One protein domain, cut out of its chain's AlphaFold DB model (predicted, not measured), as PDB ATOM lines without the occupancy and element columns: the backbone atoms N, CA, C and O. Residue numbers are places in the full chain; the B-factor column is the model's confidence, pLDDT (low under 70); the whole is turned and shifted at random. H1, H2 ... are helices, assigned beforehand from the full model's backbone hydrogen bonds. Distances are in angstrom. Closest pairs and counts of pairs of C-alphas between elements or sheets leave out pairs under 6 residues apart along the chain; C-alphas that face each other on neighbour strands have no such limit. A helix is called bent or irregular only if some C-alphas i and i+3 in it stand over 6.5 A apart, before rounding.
ATOM      1  N   PHE A   4       1.033   5.792  38.122       89.81
ATOM      2  CA  PHE A   4       0.413   4.772  38.960       89.81
ATOM      3  C   PHE A   4      -1.098   4.971  39.162       89.81
ATOM      4  O   PHE A   4      -1.863   4.016  39.069       89.81
ATOM      5  N   GLU A   5      -1.553   6.209  39.374       87.62
ATOM      6  CA  GLU A   5      -2.984   6.501  39.529       87.62
ATOM      7  C   GLU A   5      -3.759   6.233  38.235       87.62
ATOM      8  O   GLU A   5      -4.881   5.737  38.284       87.62
ATOM      9  N   ALA A   6      -3.145   6.500  37.078       87.31
ATOM     10  CA  ALA A   6      -3.749   6.217  35.778       87.31
ATOM     11  C   ALA A   6      -3.888   4.707  35.516       87.31
ATOM     12  O   ALA A   6      -4.885   4.273  34.943       87.31
ATOM     13  N   TYR A   7      -2.924   3.895  35.961       88.94
ATOM     14  CA  TYR A   7      -3.050   2.438  35.875       88.94
ATOM     15  C   TYR A   7      -4.160   1.916  36.788       88.94
ATOM     16  O   TYR A   7      -5.002   1.149  36.336       88.94
ATOM     17  N   LYS A   8      -4.260   2.419  38.026       89.50
ATOM     18  CA  LYS A   8      -5.358   2.041  38.930       89.50
ATOM     19  C   LYS A   8      -6.734   2.375  38.358       89.50
ATOM     20  O   LYS A   8      -7.660   1.582  38.494       89.50
ATOM     21  N   THR A   9      -6.902   3.538  37.729       87.94
ATOM     22  CA  THR A   9      -8.193   3.895  37.120       87.94
ATOM     23  C   THR A   9      -8.503   3.049  35.887       87.94
ATOM     24  O   THR A   9      -9.666   2.692  35.684       87.94
ATOM     25  N   ALA A  10      -7.491   2.663  35.103       89.06
ATOM     26  CA  ALA A  10      -7.649   1.704  34.012       89.06
ATOM     27  C   ALA A  10      -8.073   0.314  34.523       89.06
ATOM     28  O   ALA A  10      -9.007  -0.277  33.979       89.06
ATOM     29  N   ASP A  11      -7.469  -0.168  35.612       91.94
ATOM     30  CA  ASP A  11      -7.849  -1.436  36.240       91.94
ATOM     31  C   ASP A  11      -9.283  -1.385  36.781       91.94
ATOM     32  O   ASP A  11     -10.077  -2.295  36.541       91.94
ATOM     33  N   MET A  12      -9.673  -0.286  37.436       89.56
ATOM     34  CA  MET A  12     -11.049  -0.098  37.908       89.56
ATOM     35  C   MET A  12     -12.069  -0.081  36.765       89.56
ATOM     36  O   MET A  12     -13.196  -0.548  36.940       89.56
ATOM     37  N   TYR A  13     -11.685   0.412  35.584       90.25
ATOM     38  CA  TYR A  13     -12.527   0.293  34.399       90.25
ATOM     39  C   TYR A  13     -12.717  -1.168  33.981       90.25
ATOM     40  O   TYR A  13     -13.857  -1.584  33.774       90.25
ATOM     41  N   ALA A  14     -11.635  -1.947  33.901       92.19
ATOM     42  CA  ALA A  14     -11.706  -3.370  33.571       92.19
ATOM     43  C   ALA A  14     -12.556  -4.150  34.592       92.19
ATOM     44  O   ALA A  14     -13.430  -4.924  34.205       92.19
ATOM     45  N   VAL A  15     -12.392  -3.867  35.887       91.75
ATOM     46  CA  VAL A  15     -13.236  -4.423  36.959       91.75
ATOM     47  C   VAL A  15     -14.712  -4.077  36.745       91.75
ATOM     48  O   VAL A  15     -15.573  -4.939  36.901       91.75
ATOM     49  N   GLY A  16     -15.026  -2.846  36.336       90.00
ATOM     50  CA  GLY A  16     -16.398  -2.446  36.014       90.00
ATOM     51  C   GLY A  16     -17.022  -3.254  34.869       90.00
ATOM     52  O   GLY A  16     -18.218  -3.542  34.913       90.00
ATOM     53  N   LEU A  17     -16.227  -3.653  33.871       92.00
ATOM     54  CA  LEU A  17     -16.685  -4.534  32.792       92.00
ATOM     55  C   LEU A  17     -16.962  -5.953  33.305       92.00
ATOM     56  O   LEU A  17     -18.019  -6.499  33.009       92.00
ATOM     57  N   ILE A  18     -16.087  -6.498  34.153       92.44
ATOM     58  CA  ILE A  18     -16.277  -7.828  34.754       92.44
ATOM     59  C   ILE A  18     -17.534  -7.859  35.634       92.44
ATOM     60  O   ILE A  18     -18.319  -8.804  35.582       92.44
ATOM     61  N   ILE A  19     -17.766  -6.811  36.429       89.94
ATOM     62  CA  ILE A  19     -18.982  -6.691  37.245       89.94
ATOM     63  C   ILE A  19     -20.234  -6.689  36.356       89.94
ATOM     64  O   ILE A  19     -21.234  -7.314  36.713       89.94
ATOM     65  N   TRP A  20     -20.182  -6.026  35.195       90.62
ATOM     66  CA  TRP A  20     -21.272  -6.067  34.220       90.62
ATOM     67  C   TRP A  20     -21.508  -7.488  33.689       90.62
ATOM     68  O   TRP A  20     -22.659  -7.914  33.642       90.62
ATOM     69  N   GLU A  21     -20.454  -8.241  33.363       91.19
ATOM     70  CA  GLU A  21     -20.571  -9.634  32.893       91.19
ATOM     71  C   GLU A  21     -21.210 -10.545  33.945       91.19
ATOM     72  O   GLU A  21     -22.087 -11.353  33.631       91.19
ATOM     73  N   ILE A  22     -20.811 -10.391  35.211       89.06
ATOM     74  CA  ILE A  22     -21.388 -11.145  36.329       89.06
ATOM     75  C   ILE A  22     -22.874 -10.804  36.467       89.06
ATOM     76  O   ILE A  22     -23.713 -11.702  36.493       89.06
ATOM     77  N   ALA A  23     -23.209  -9.512  36.495       87.38
ATOM     78  CA  ALA A  23     -24.584  -9.049  36.638       87.38
ATOM     79  C   ALA A  23     -25.479  -9.454  35.455       87.38
ATOM     80  O   ALA A  23     -26.661  -9.730  35.648       87.38
ATOM     81  N   TRP A  24     -24.928  -9.553  34.241       88.12
ATOM     82  CA  TRP A  24     -25.643 -10.017  33.046       88.12
ATOM     83  C   TRP A  24     -26.125 -11.464  33.178       88.12
ATOM     84  O   TRP A  24     -27.164 -11.836  32.632       88.12
ATOM     85  N   ARG A  25     -25.386 -12.276  33.943       87.81
ATOM     86  CA  ARG A  25     -25.698 -13.678  34.237       87.81
ATOM     87  C   ARG A  25     -26.535 -13.869  35.501       87.81
ATOM     88  O   ARG A  25     -26.877 -15.008  35.819       87.81
ATOM     89  N   CYS A  26     -26.874 -12.799  36.213       83.44
ATOM     90  CA  CYS A  26     -27.742 -12.882  37.374       83.44
ATOM     91  C   CYS A  26     -29.219 -12.739  36.981       83.44
ATOM     92  O   CYS A  26     -29.579 -11.965  36.100       83.44
ATOM     93  N   SER A  27     -30.077 -13.470  37.689       73.56
ATOM     94  CA  SER A  27     -31.531 -13.334  37.619       73.56
ATOM     95  C   SER A  27     -32.024 -12.699  38.914       73.56
ATOM     96  O   SER A  27     -31.720 -13.194  40.002       73.56
ATOM     97  N   ALA A  28     -32.772 -11.603  38.796       70.50
ATOM     98  CA  ALA A  28     -33.616 -11.114  39.877       70.50
ATOM     99  C   ALA A  28     -34.997 -11.767  39.736       70.50
ATOM    100  O   ALA A  28     -35.522 -11.862  38.631       70.50
ATOM    101  N   ASN A  29     -35.602 -12.185  40.850       68.81
ATOM    102  CA  ASN A  29     -37.016 -12.586  40.904       68.81
ATOM    103  C   ASN A  29     -37.435 -13.702  39.924       68.81
ATOM    104  O   ASN A  29     -38.557 -13.693  39.426       68.81
ATOM    105  N   SER A  30     -36.552 -14.674  39.662       72.88
ATOM    106  CA  SER A  30     -36.823 -15.817  38.770       72.88
ATOM    107  C   SER A  30     -37.033 -15.451  37.290       72.88
ATOM    108  O   SER A  30     -37.547 -16.269  36.529       72.88
ATOM    109  N   GLU A  31     -36.586 -14.267  36.862       75.00
ATOM    110  CA  GLU A  31     -36.512 -13.883  35.448       75.00
ATOM    111  C   GLU A  31     -35.544 -14.800  34.667       75.00
ATOM    112  O   GLU A  31     -34.540 -15.261  35.231       75.00
ATOM    113  N   PRO A  32     -35.790 -15.062  33.371       76.19
ATOM    114  CA  PRO A  32     -34.859 -15.802  32.529       76.19
ATOM    115  C   PRO A  32     -33.477 -15.138  32.503       76.19
ATOM    116  O   PRO A  32     -33.345 -13.936  32.285       76.19
ATOM    117  N   VAL A  33     -32.426 -15.934  32.708       81.88
ATOM    118  CA  VAL A  33     -31.040 -15.453  32.644       81.88
ATOM    119  C   VAL A  33     -30.656 -15.202  31.188       81.88
ATOM    120  O   VAL A  33     -30.864 -16.069  30.334       81.88
ATOM    121  N   ASN A  34     -30.045 -14.050  30.905       83.19
ATOM    122  CA  ASN A  34     -29.549 -13.750  29.565       83.19
ATOM    123  C   ASN A  34     -28.450 -14.748  29.138       83.19
ATOM    124  O   ASN A  34     -27.652 -15.193  29.975       83.19
ATOM    125  N   PRO A  35     -28.349 -15.071  27.832       89.00
ATOM    126  CA  PRO A  35     -27.207 -15.801  27.294       89.00
ATOM    127  C   PRO A  35     -25.891 -15.120  27.665       89.00
ATOM    128  O   PRO A  35     -25.840 -13.904  27.827       89.00
ATOM    129  N   PHE A  36     -24.819 -15.898  27.805       90.69
ATOM    130  CA  PHE A  36     -23.500 -15.320  28.038       90.69
ATOM    131  C   PHE A  36     -23.094 -14.413  26.883       90.69
ATOM    132  O   PHE A  36     -23.089 -14.861  25.742       90.69
ATOM    133  N   GLU A  37     -22.691 -13.191  27.211       93.38
ATOM    134  CA  GLU A  37     -22.181 -12.224  26.253       93.38
ATOM    135  C   GLU A  37     -21.031 -11.426  26.864       93.38
ATOM    136  O   GLU A  37     -20.989 -11.199  28.075       93.38
ATOM    137  N   LEU A  38     -20.111 -10.987  26.006       94.19
ATOM    138  CA  LEU A  38     -18.995 -10.132  26.399       94.19
ATOM    139  C   LEU A  38     -19.427  -8.659  26.485       94.19
ATOM    140  O   LEU A  38     -20.370  -8.237  25.806       94.19
ATOM    141  N   PRO A  39     -18.712  -7.819  27.253       93.94
ATOM    142  CA  PRO A  39     -18.928  -6.383  27.219       93.94
ATOM    143  C   PRO A  39     -18.787  -5.870  25.785       93.94
ATOM    144  O   PRO A  39     -17.810  -6.175  25.108       93.94
ATOM    145  N   TYR A  40     -19.744  -5.051  25.344       95.19
ATOM    146  CA  TYR A  40     -19.793  -4.486  23.989       95.19
ATOM    147  C   TYR A  40     -20.077  -5.480  22.849       95.19
ATOM    148  O   TYR A  40     -19.936  -5.080  21.693       95.19
ATOM    149  N   PHE A  41     -20.536  -6.710  23.121       94.94
ATOM    150  CA  PHE A  41     -20.888  -7.694  22.078       94.94
ATOM    151  C   PHE A  41     -21.842  -7.151  20.993       94.94
ATOM    152  O   PHE A  41     -21.776  -7.561  19.839       94.94
ATOM    153  N   ASP A  42     -22.714  -6.202  21.349       94.38
ATOM    154  CA  ASP A  42     -23.688  -5.558  20.464       94.38
ATOM    155  C   ASP A  42     -23.128  -4.330  19.721       94.38
ATOM    156  O   ASP A  42     -23.836  -3.698  18.935       94.38
ATOM    157  N   ARG A  43     -21.878  -3.932  19.996       94.62
ATOM    158  CA  ARG A  43     -21.270  -2.680  19.505       94.62
ATOM    159  C   ARG A  43     -20.000  -2.863  18.698       94.62
ATOM    160  O   ARG A  43     -19.651  -1.928  17.975       94.62
ATOM    161  N   VAL A  44     -19.309  -3.983  18.868       96.50
ATOM    162  CA  VAL A  44     -18.036  -4.275  18.207       96.50
ATOM    163  C   VAL A  44     -18.016  -5.707  17.688       96.50
ATOM    164  O   VAL A  44     -18.824  -6.542  18.093       96.50
ATOM    165  N   SER A  45     -17.095  -5.987  16.773       96.19
ATOM    166  CA  SER A  45     -16.821  -7.337  16.295       96.19
ATOM    167  C   SER A  45     -16.310  -8.252  17.420       96.19
ATOM    168  O   SER A  45     -15.852  -7.793  18.465       96.19
ATOM    169  N   ARG A  46     -16.394  -9.577  17.219       93.44
ATOM    170  CA  ARG A  46     -15.997 -10.578  18.230       93.44
ATOM    171  C   ARG A  46     -14.512 -10.506  18.612       93.44
ATOM    172  O   ARG A  46     -14.171 -10.863  19.734       93.44
ATOM    173  N   ASP A  47     -13.658 -10.079  17.687       96.56
ATOM    174  CA  ASP A  47     -12.221  -9.872  17.897       96.56
ATOM    175  C   ASP A  47     -11.857  -8.438  17.475       96.56
ATOM    176  O   ASP A  47     -11.382  -8.211  16.357       96.56
ATOM    177  N   PRO A  48     -12.205  -7.439  18.305       97.12
ATOM    178  CA  PRO A  48     -12.191  -6.055  17.881       97.12
ATOM    179  C   PRO A  48     -10.776  -5.487  17.856       97.12
ATOM    180  O   PRO A  48      -9.971  -5.675  18.771       97.12
ATOM    181  N   SER A  49     -10.492  -4.692  16.827       98.06
ATOM    182  CA  SER A  49      -9.239  -3.937  16.774       98.06
ATOM    183  C   SER A  49      -9.208  -2.821  17.829       98.06
ATOM    184  O   SER A  49     -10.242  -2.341  18.305       98.06
ATOM    185  N   VAL A  50      -8.008  -2.328  18.147       97.25
ATOM    186  CA  VAL A  50      -7.835  -1.185  19.064       97.25
ATOM    187  C   VAL A  50      -8.597   0.051  18.574       97.25
ATOM    188  O   VAL A  50      -9.208   0.754  19.380       97.25
ATOM    189  N   GLU A  51      -8.595   0.315  17.265       97.88
ATOM    190  CA  GLU A  51      -9.285   1.482  16.708       97.88
ATOM    191  C   GLU A  51     -10.810   1.325  16.785       97.88
ATOM    192  O   GLU A  51     -11.504   2.287  17.108       97.88
ATOM    193  N   GLU A  52     -11.333   0.110  16.600       97.62
ATOM    194  CA  GLU A  52     -12.760  -0.184  16.773       97.62
ATOM    195  C   GLU A  52     -13.207   0.055  18.225       97.62
ATOM    196  O   GLU A  52     -14.169   0.794  18.478       97.62
ATOM    197  N   MET A  53     -12.460  -0.479  19.198       96.62
ATOM    198  CA  MET A  53     -12.731  -0.250  20.621       96.62
ATOM    199  C   MET A  53     -12.628   1.230  20.994       96.62
ATOM    200  O   MET A  53     -13.480   1.754  21.714       96.62
ATOM    201  N   LYS A  54     -11.628   1.944  20.469       96.00
ATOM    202  CA  LYS A  54     -11.455   3.385  20.686       96.00
ATOM    203  C   LYS A  54     -12.602   4.193  20.081       96.00
ATOM    204  O   LYS A  54     -13.115   5.105  20.734       96.00
ATOM    205  N   GLN A  55     -13.058   3.850  18.879       97.00
ATOM    206  CA  GLN A  55     -14.205   4.504  18.260       97.00
ATOM    207  C   GLN A  55     -15.477   4.283  19.090       97.00
ATOM    208  O   GLN A  55     -16.242   5.226  19.307       97.00
ATOM    209  N   CYS A  56     -15.689   3.071  19.605       95.50
ATOM    210  CA  CYS A  56     -16.818   2.736  20.468       95.50
ATOM    211  C   CYS A  56     -16.771   3.486  21.817       95.50
ATOM    212  O   CYS A  56     -17.709   4.210  22.172       95.50
ATOM    213  N   VAL A  57     -15.667   3.358  22.558       94.38
ATOM    214  CA  VAL A  57     -15.557   3.777  23.966       94.38
ATOM    215  C   VAL A  57     -15.162   5.245  24.124       94.38
ATOM    216  O   VAL A  57     -15.714   5.927  24.994       94.38
ATOM    217  N   CYS A  58     -14.227   5.739  23.309       91.88
ATOM    218  CA  CYS A  58     -13.644   7.078  23.447       91.88
ATOM    219  C   CYS A  58     -14.362   8.099  22.561       91.88
ATOM    220  O   CYS A  58     -14.788   9.144  23.052       91.88
ATOM    221  N   THR A  59     -14.541   7.786  21.274       94.69
ATOM    222  CA  THR A  59     -15.155   8.714  20.308       94.69
ATOM    223  C   THR A  59     -16.667   8.783  20.490       94.69
ATOM    224  O   THR A  59     -17.221   9.858  20.710       94.69
ATOM    225  N   ARG A  60     -17.349   7.632  20.443       94.81
ATOM    226  CA  ARG A  60     -18.815   7.543  20.563       94.81
ATOM    227  C   ARG A  60     -19.299   7.508  22.013       94.81
ATOM    228  O   ARG A  60     -20.500   7.606  22.246       94.81
ATOM    229  N   LYS A  61     -18.382   7.374  22.978       92.38
ATOM    230  CA  LYS A  61     -18.666   7.343  24.425       92.38
ATOM    231  C   LYS A  61     -19.707   6.287  24.818       92.38
ATOM    232  O   LYS A  61     -20.469   6.476  25.764       92.38
ATOM    233  N   LEU A  62     -19.734   5.166  24.097       92.56
ATOM    234  CA  LEU A  62     -20.633   4.055  24.381       92.56
ATOM    235  C   LEU A  62     -20.128   3.226  25.559       92.56
ATOM    236  O   LEU A  62     -18.944   3.239  25.896       92.56
ATOM    237  N   ARG A  63     -21.044   2.501  26.195       91.25
ATOM    238  CA  ARG A  63     -20.801   1.625  27.347       91.25
ATOM    239  C   ARG A  63     -21.678   0.359  27.212       91.25
ATOM    240  O   ARG A  63     -22.670   0.432  26.478       91.25
ATOM    241  N   PRO A  64     -21.405  -0.749  27.931       92.19
ATOM    242  CA  PRO A  64     -22.139  -2.019  27.781       92.19
ATOM    243  C   PRO A  64     -23.605  -1.920  28.208       92.19
ATOM    244  O   PRO A  64     -23.879  -1.397  29.287       92.19
ATOM    245  N   THR A  65     -24.544  -2.358  27.372       88.88
ATOM    246  CA  THR A  65     -25.995  -2.157  27.549       88.88
ATOM    247  C   THR A  65     -26.504  -2.602  28.933       88.88
ATOM    248  O   THR A  65     -26.086  -3.629  29.453       88.88
ATOM    249  N   ILE A  66     -27.402  -1.815  29.542       85.25
ATOM    250  CA  ILE A  66     -28.044  -2.151  30.823       85.25
ATOM    251  C   ILE A  66     -29.462  -2.646  30.519       85.25
ATOM    252  O   ILE A  66     -30.232  -1.876  29.941       85.25
ATOM    253  N   PRO A  67     -29.812  -3.889  30.882       83.31
ATOM    254  CA  PRO A  67     -31.173  -4.389  30.742       83.31
ATOM    255  C   PRO A  67     -32.177  -3.599  31.589       83.31
ATOM    256  O   PRO A  67     -31.863  -3.184  32.702       83.31
ATOM    257  N   GLU A  68     -33.407  -3.429  31.103       81.19
ATOM    258  CA  GLU A  68     -34.429  -2.650  31.824       81.19
ATOM    259  C   GLU A  68     -34.798  -3.284  33.178       81.19
ATOM    260  O   GLU A  68     -34.997  -2.570  34.158       81.19
ATOM    261  N   PHE A  69     -34.781  -4.620  33.275       76.94
ATOM    262  CA  PHE A  69     -35.046  -5.340  34.527       76.94
ATOM    263  C   PHE A  69     -33.994  -5.076  35.618       76.94
ATOM    264  O   PHE A  69     -34.260  -5.279  36.796       76.94
ATOM    265  N   TRP A  70     -32.811  -4.543  35.285       81.19
ATOM    266  CA  TRP A  70     -31.855  -4.103  36.311       81.19
ATOM    267  C   TRP A  70     -32.385  -2.929  37.133       81.19
ATOM    268  O   TRP A  70     -31.905  -2.683  38.234       81.19
ATOM    269  N   ARG A  71     -33.381  -2.194  36.627       79.06
ATOM    270  CA  ARG A  71     -33.988  -1.074  37.352       79.06
ATOM    271  C   ARG A  71     -34.958  -1.517  38.442       79.06
ATOM    272  O   ARG A  71     -35.276  -0.708  39.308       79.06
ATOM    273  N   THR A  72     -35.430  -2.763  38.407       80.69
ATOM    274  CA  THR A  72     -36.392  -3.280  39.393       80.69
ATOM    275  C   THR A  72     -35.723  -3.825  40.651       80.69
ATOM    276  O   THR A  72     -36.395  -4.036  41.656       80.69
ATOM    277  N   ASP A  73     -34.410  -4.038  40.614       83.69
ATOM    278  CA  ASP A  73     -33.618  -4.541  41.730       83.69
ATOM    279  C   ASP A  73     -32.600  -3.481  42.176       83.69
ATOM    280  O   ASP A  73     -31.904  -2.877  41.358       83.69
ATOM    281  N   GLN A  74     -32.505  -3.235  43.484       82.06
ATOM    282  CA  GLN A  74     -31.658  -2.163  44.014       82.06
ATOM    283  C   GLN A  74     -30.160  -2.405  43.783       82.06
ATOM    284  O   GLN A  74     -29.410  -1.442  43.601       82.06
ATOM    285  N   VAL A  75     -29.715  -3.666  43.770       83.12
ATOM    286  CA  VAL A  75     -28.312  -4.024  43.533       83.12
ATOM    287  C   VAL A  75     -27.968  -3.767  42.074       83.12
ATOM    288  O   VAL A  75     -27.000  -3.061  41.787       83.12
ATOM    289  N   PHE A  76     -28.787  -4.257  41.142       82.12
ATOM    290  CA  PHE A  76     -28.552  -4.025  39.715       82.12
ATOM    291  C   PHE A  76     -28.677  -2.544  39.331       82.12
ATOM    292  O   PHE A  76     -27.894  -2.044  38.515       82.12
ATOM    293  N   LEU A  77     -29.570  -1.802  39.991       81.62
ATOM    294  CA  LEU A  77     -29.661  -0.357  39.836       81.62
ATOM    295  C   LEU A  77     -28.373   0.334  40.302       81.62
ATOM    296  O   LEU A  77     -27.838   1.170  39.574       81.62
ATOM    297  N   LEU A  78     -27.815  -0.035  41.459       80.56
ATOM    298  CA  LEU A  78     -26.545   0.522  41.934       80.56
ATOM    299  C   LEU A  78     -25.405   0.240  40.944       80.56
ATOM    300  O   LEU A  78     -24.661   1.160  40.590       80.56
ATOM    301  N   LEU A  79     -25.311  -0.987  40.427       79.12
ATOM    302  CA  LEU A  79     -24.314  -1.361  39.419       79.12
ATOM    303  C   LEU A  79     -24.435  -0.512  38.148       79.12
ATOM    304  O   LEU A  79     -23.428  -0.052  37.603       79.12
ATOM    305  N   SER A  80     -25.663  -0.200  37.729       73.69
ATOM    306  CA  SER A  80     -25.917   0.684  36.588       73.69
ATOM    307  C   SER A  80     -25.389   2.115  36.800       73.69
ATOM    308  O   SER A  80     -24.997   2.784  35.839       73.69
ATOM    309  N   THR A  81     -25.313   2.579  38.056       71.69
ATOM    310  CA  THR A  81     -24.812   3.920  38.413       71.69
ATOM    311  C   THR A  81     -23.291   3.987  38.574       71.69
ATOM    312  O   THR A  81     -22.709   5.057  38.366       71.69
ATOM    313  N   PHE A  82     -22.622   2.858  38.856       65.94
ATOM    314  CA  PHE A  82     -21.153   2.767  38.954       65.94
ATOM    315  C   PHE A  82     -20.463   3.272  37.671       65.94
ATOM    316  O   PHE A  82     -19.404   3.904  37.699       65.94
ATOM    317  N   ARG A  83     -21.170   3.110  36.548       60.00
ATOM    318  CA  ARG A  83     -20.864   3.599  35.199       60.00
ATOM    319  C   ARG A  83     -20.559   5.101  35.100       60.00
ATOM    320  O   ARG A  83     -19.831   5.499  34.196       60.00
ATOM    321  N   TYR A  84     -21.132   5.935  35.974       48.44
ATOM    322  CA  TYR A  84     -21.043   7.400  35.866       48.44
ATOM    323  C   TYR A  84     -19.927   8.027  36.700       48.44
ATOM    324  O   TYR A  84     -19.417   9.082  36.323       48.44
ATOM    325  N   LYS A  85     -19.559   7.417  37.833       45.66
ATOM    326  CA  LYS A  85     -18.613   8.024  38.783       45.66
ATOM    327  C   LYS A  85     -17.162   7.603  38.565       45.66
ATOM    328  O   LYS A  85     -16.284   8.409  38.826       45.66
ATOM    329  N   SER A  86     -16.900   6.402  38.047       45.59
ATOM    330  CA  SER A  86     -15.525   5.891  37.914       45.59
ATOM    331  C   SER A  86     -14.741   6.444  36.704       45.59
ATOM    332  O   SER A  86     -13.632   5.989  36.444       45.59
ATOM    333  N   MET A  87     -15.309   7.378  35.933       47.00
ATOM    334  CA  MET A  87     -14.748   7.862  34.656       47.00
ATOM    335  C   MET A  87     -14.720   9.389  34.510       47.00
ATOM    336  O   MET A  87     -14.600   9.895  33.391       47.00
TER     337      MET A  87
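AT A GLANCE: This is residues 4 to 87 of the 88 residues of the protein "Receptor protein serine/threonine kinase" of Gongylonema pulchrum (UniProt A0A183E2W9). One long helix, H1, has a shorter helix, H4, side by side with its residues 16 to 23 and running opposite ways. Past the end of H1, a long loop of residues 25 to 49 folds back to H2, a helix set apart from H1 and H4, and residues 60 to 67 return from there to the one-turn helix H3 at the start of H4. The printed part has 84 residues with four named helices, in the order H1, H2, H3, H4, and no named strand; the class is all helix. It is only just compact, close to loose, with a radius of gyration of the C-alphas of 13.7 A and spans of 39 by 29 by 18 A.

HOW THE PARTS SIT: H1, residues 4 to 24, touches H4, residues 74 to 85, with its residues 16 to 23 alone. The closest C-alphas, those of Ala 23 and Phe 76, are 7.1 A apart. The two run opposite ways at a shallow tilt of 30 degrees. H3, residues 68 to 71, and H4 touch only at the corner by their tight link; their closest C-alphas, those of Trp 70 and Phe 76, are 4.7 A apart. H2, residues 50 to 59, touches no helix, and H1 and H3 are apart. In H1 every O i to N i+4 pair is within hydrogen-bond range, in H2 5 of 6 and in H4 5 of 8; H3 is too short for such a pair.

IN THESE COORDINATES: H1 is 30.5 A long, from C-alpha 4 at (0.413, 4.772, 38.960) to C-alpha 24 at (-25.643, -10.017, 33.046). H4 measures 17.4 A and ends with C-alpha 85 at (-18.613, 8.024, 38.783). H2 measures 12.4 A and is neither bent nor irregular, but only just: C-alphas 56 and 59 are 6.2 A apart. H3 measures 5.8 A.

THE WHOLE: The two C-alphas farthest apart, those of Phe 4 and Ser 30, are 42.5 A apart. The printed part has no cut. The link from H1 to H2, 25 residues, is long, and that from H2 to H3, 8 residues, is short. The mean pLDDT of the printed part is 85.6; residue 29 and residues 82 to 87 are under 70.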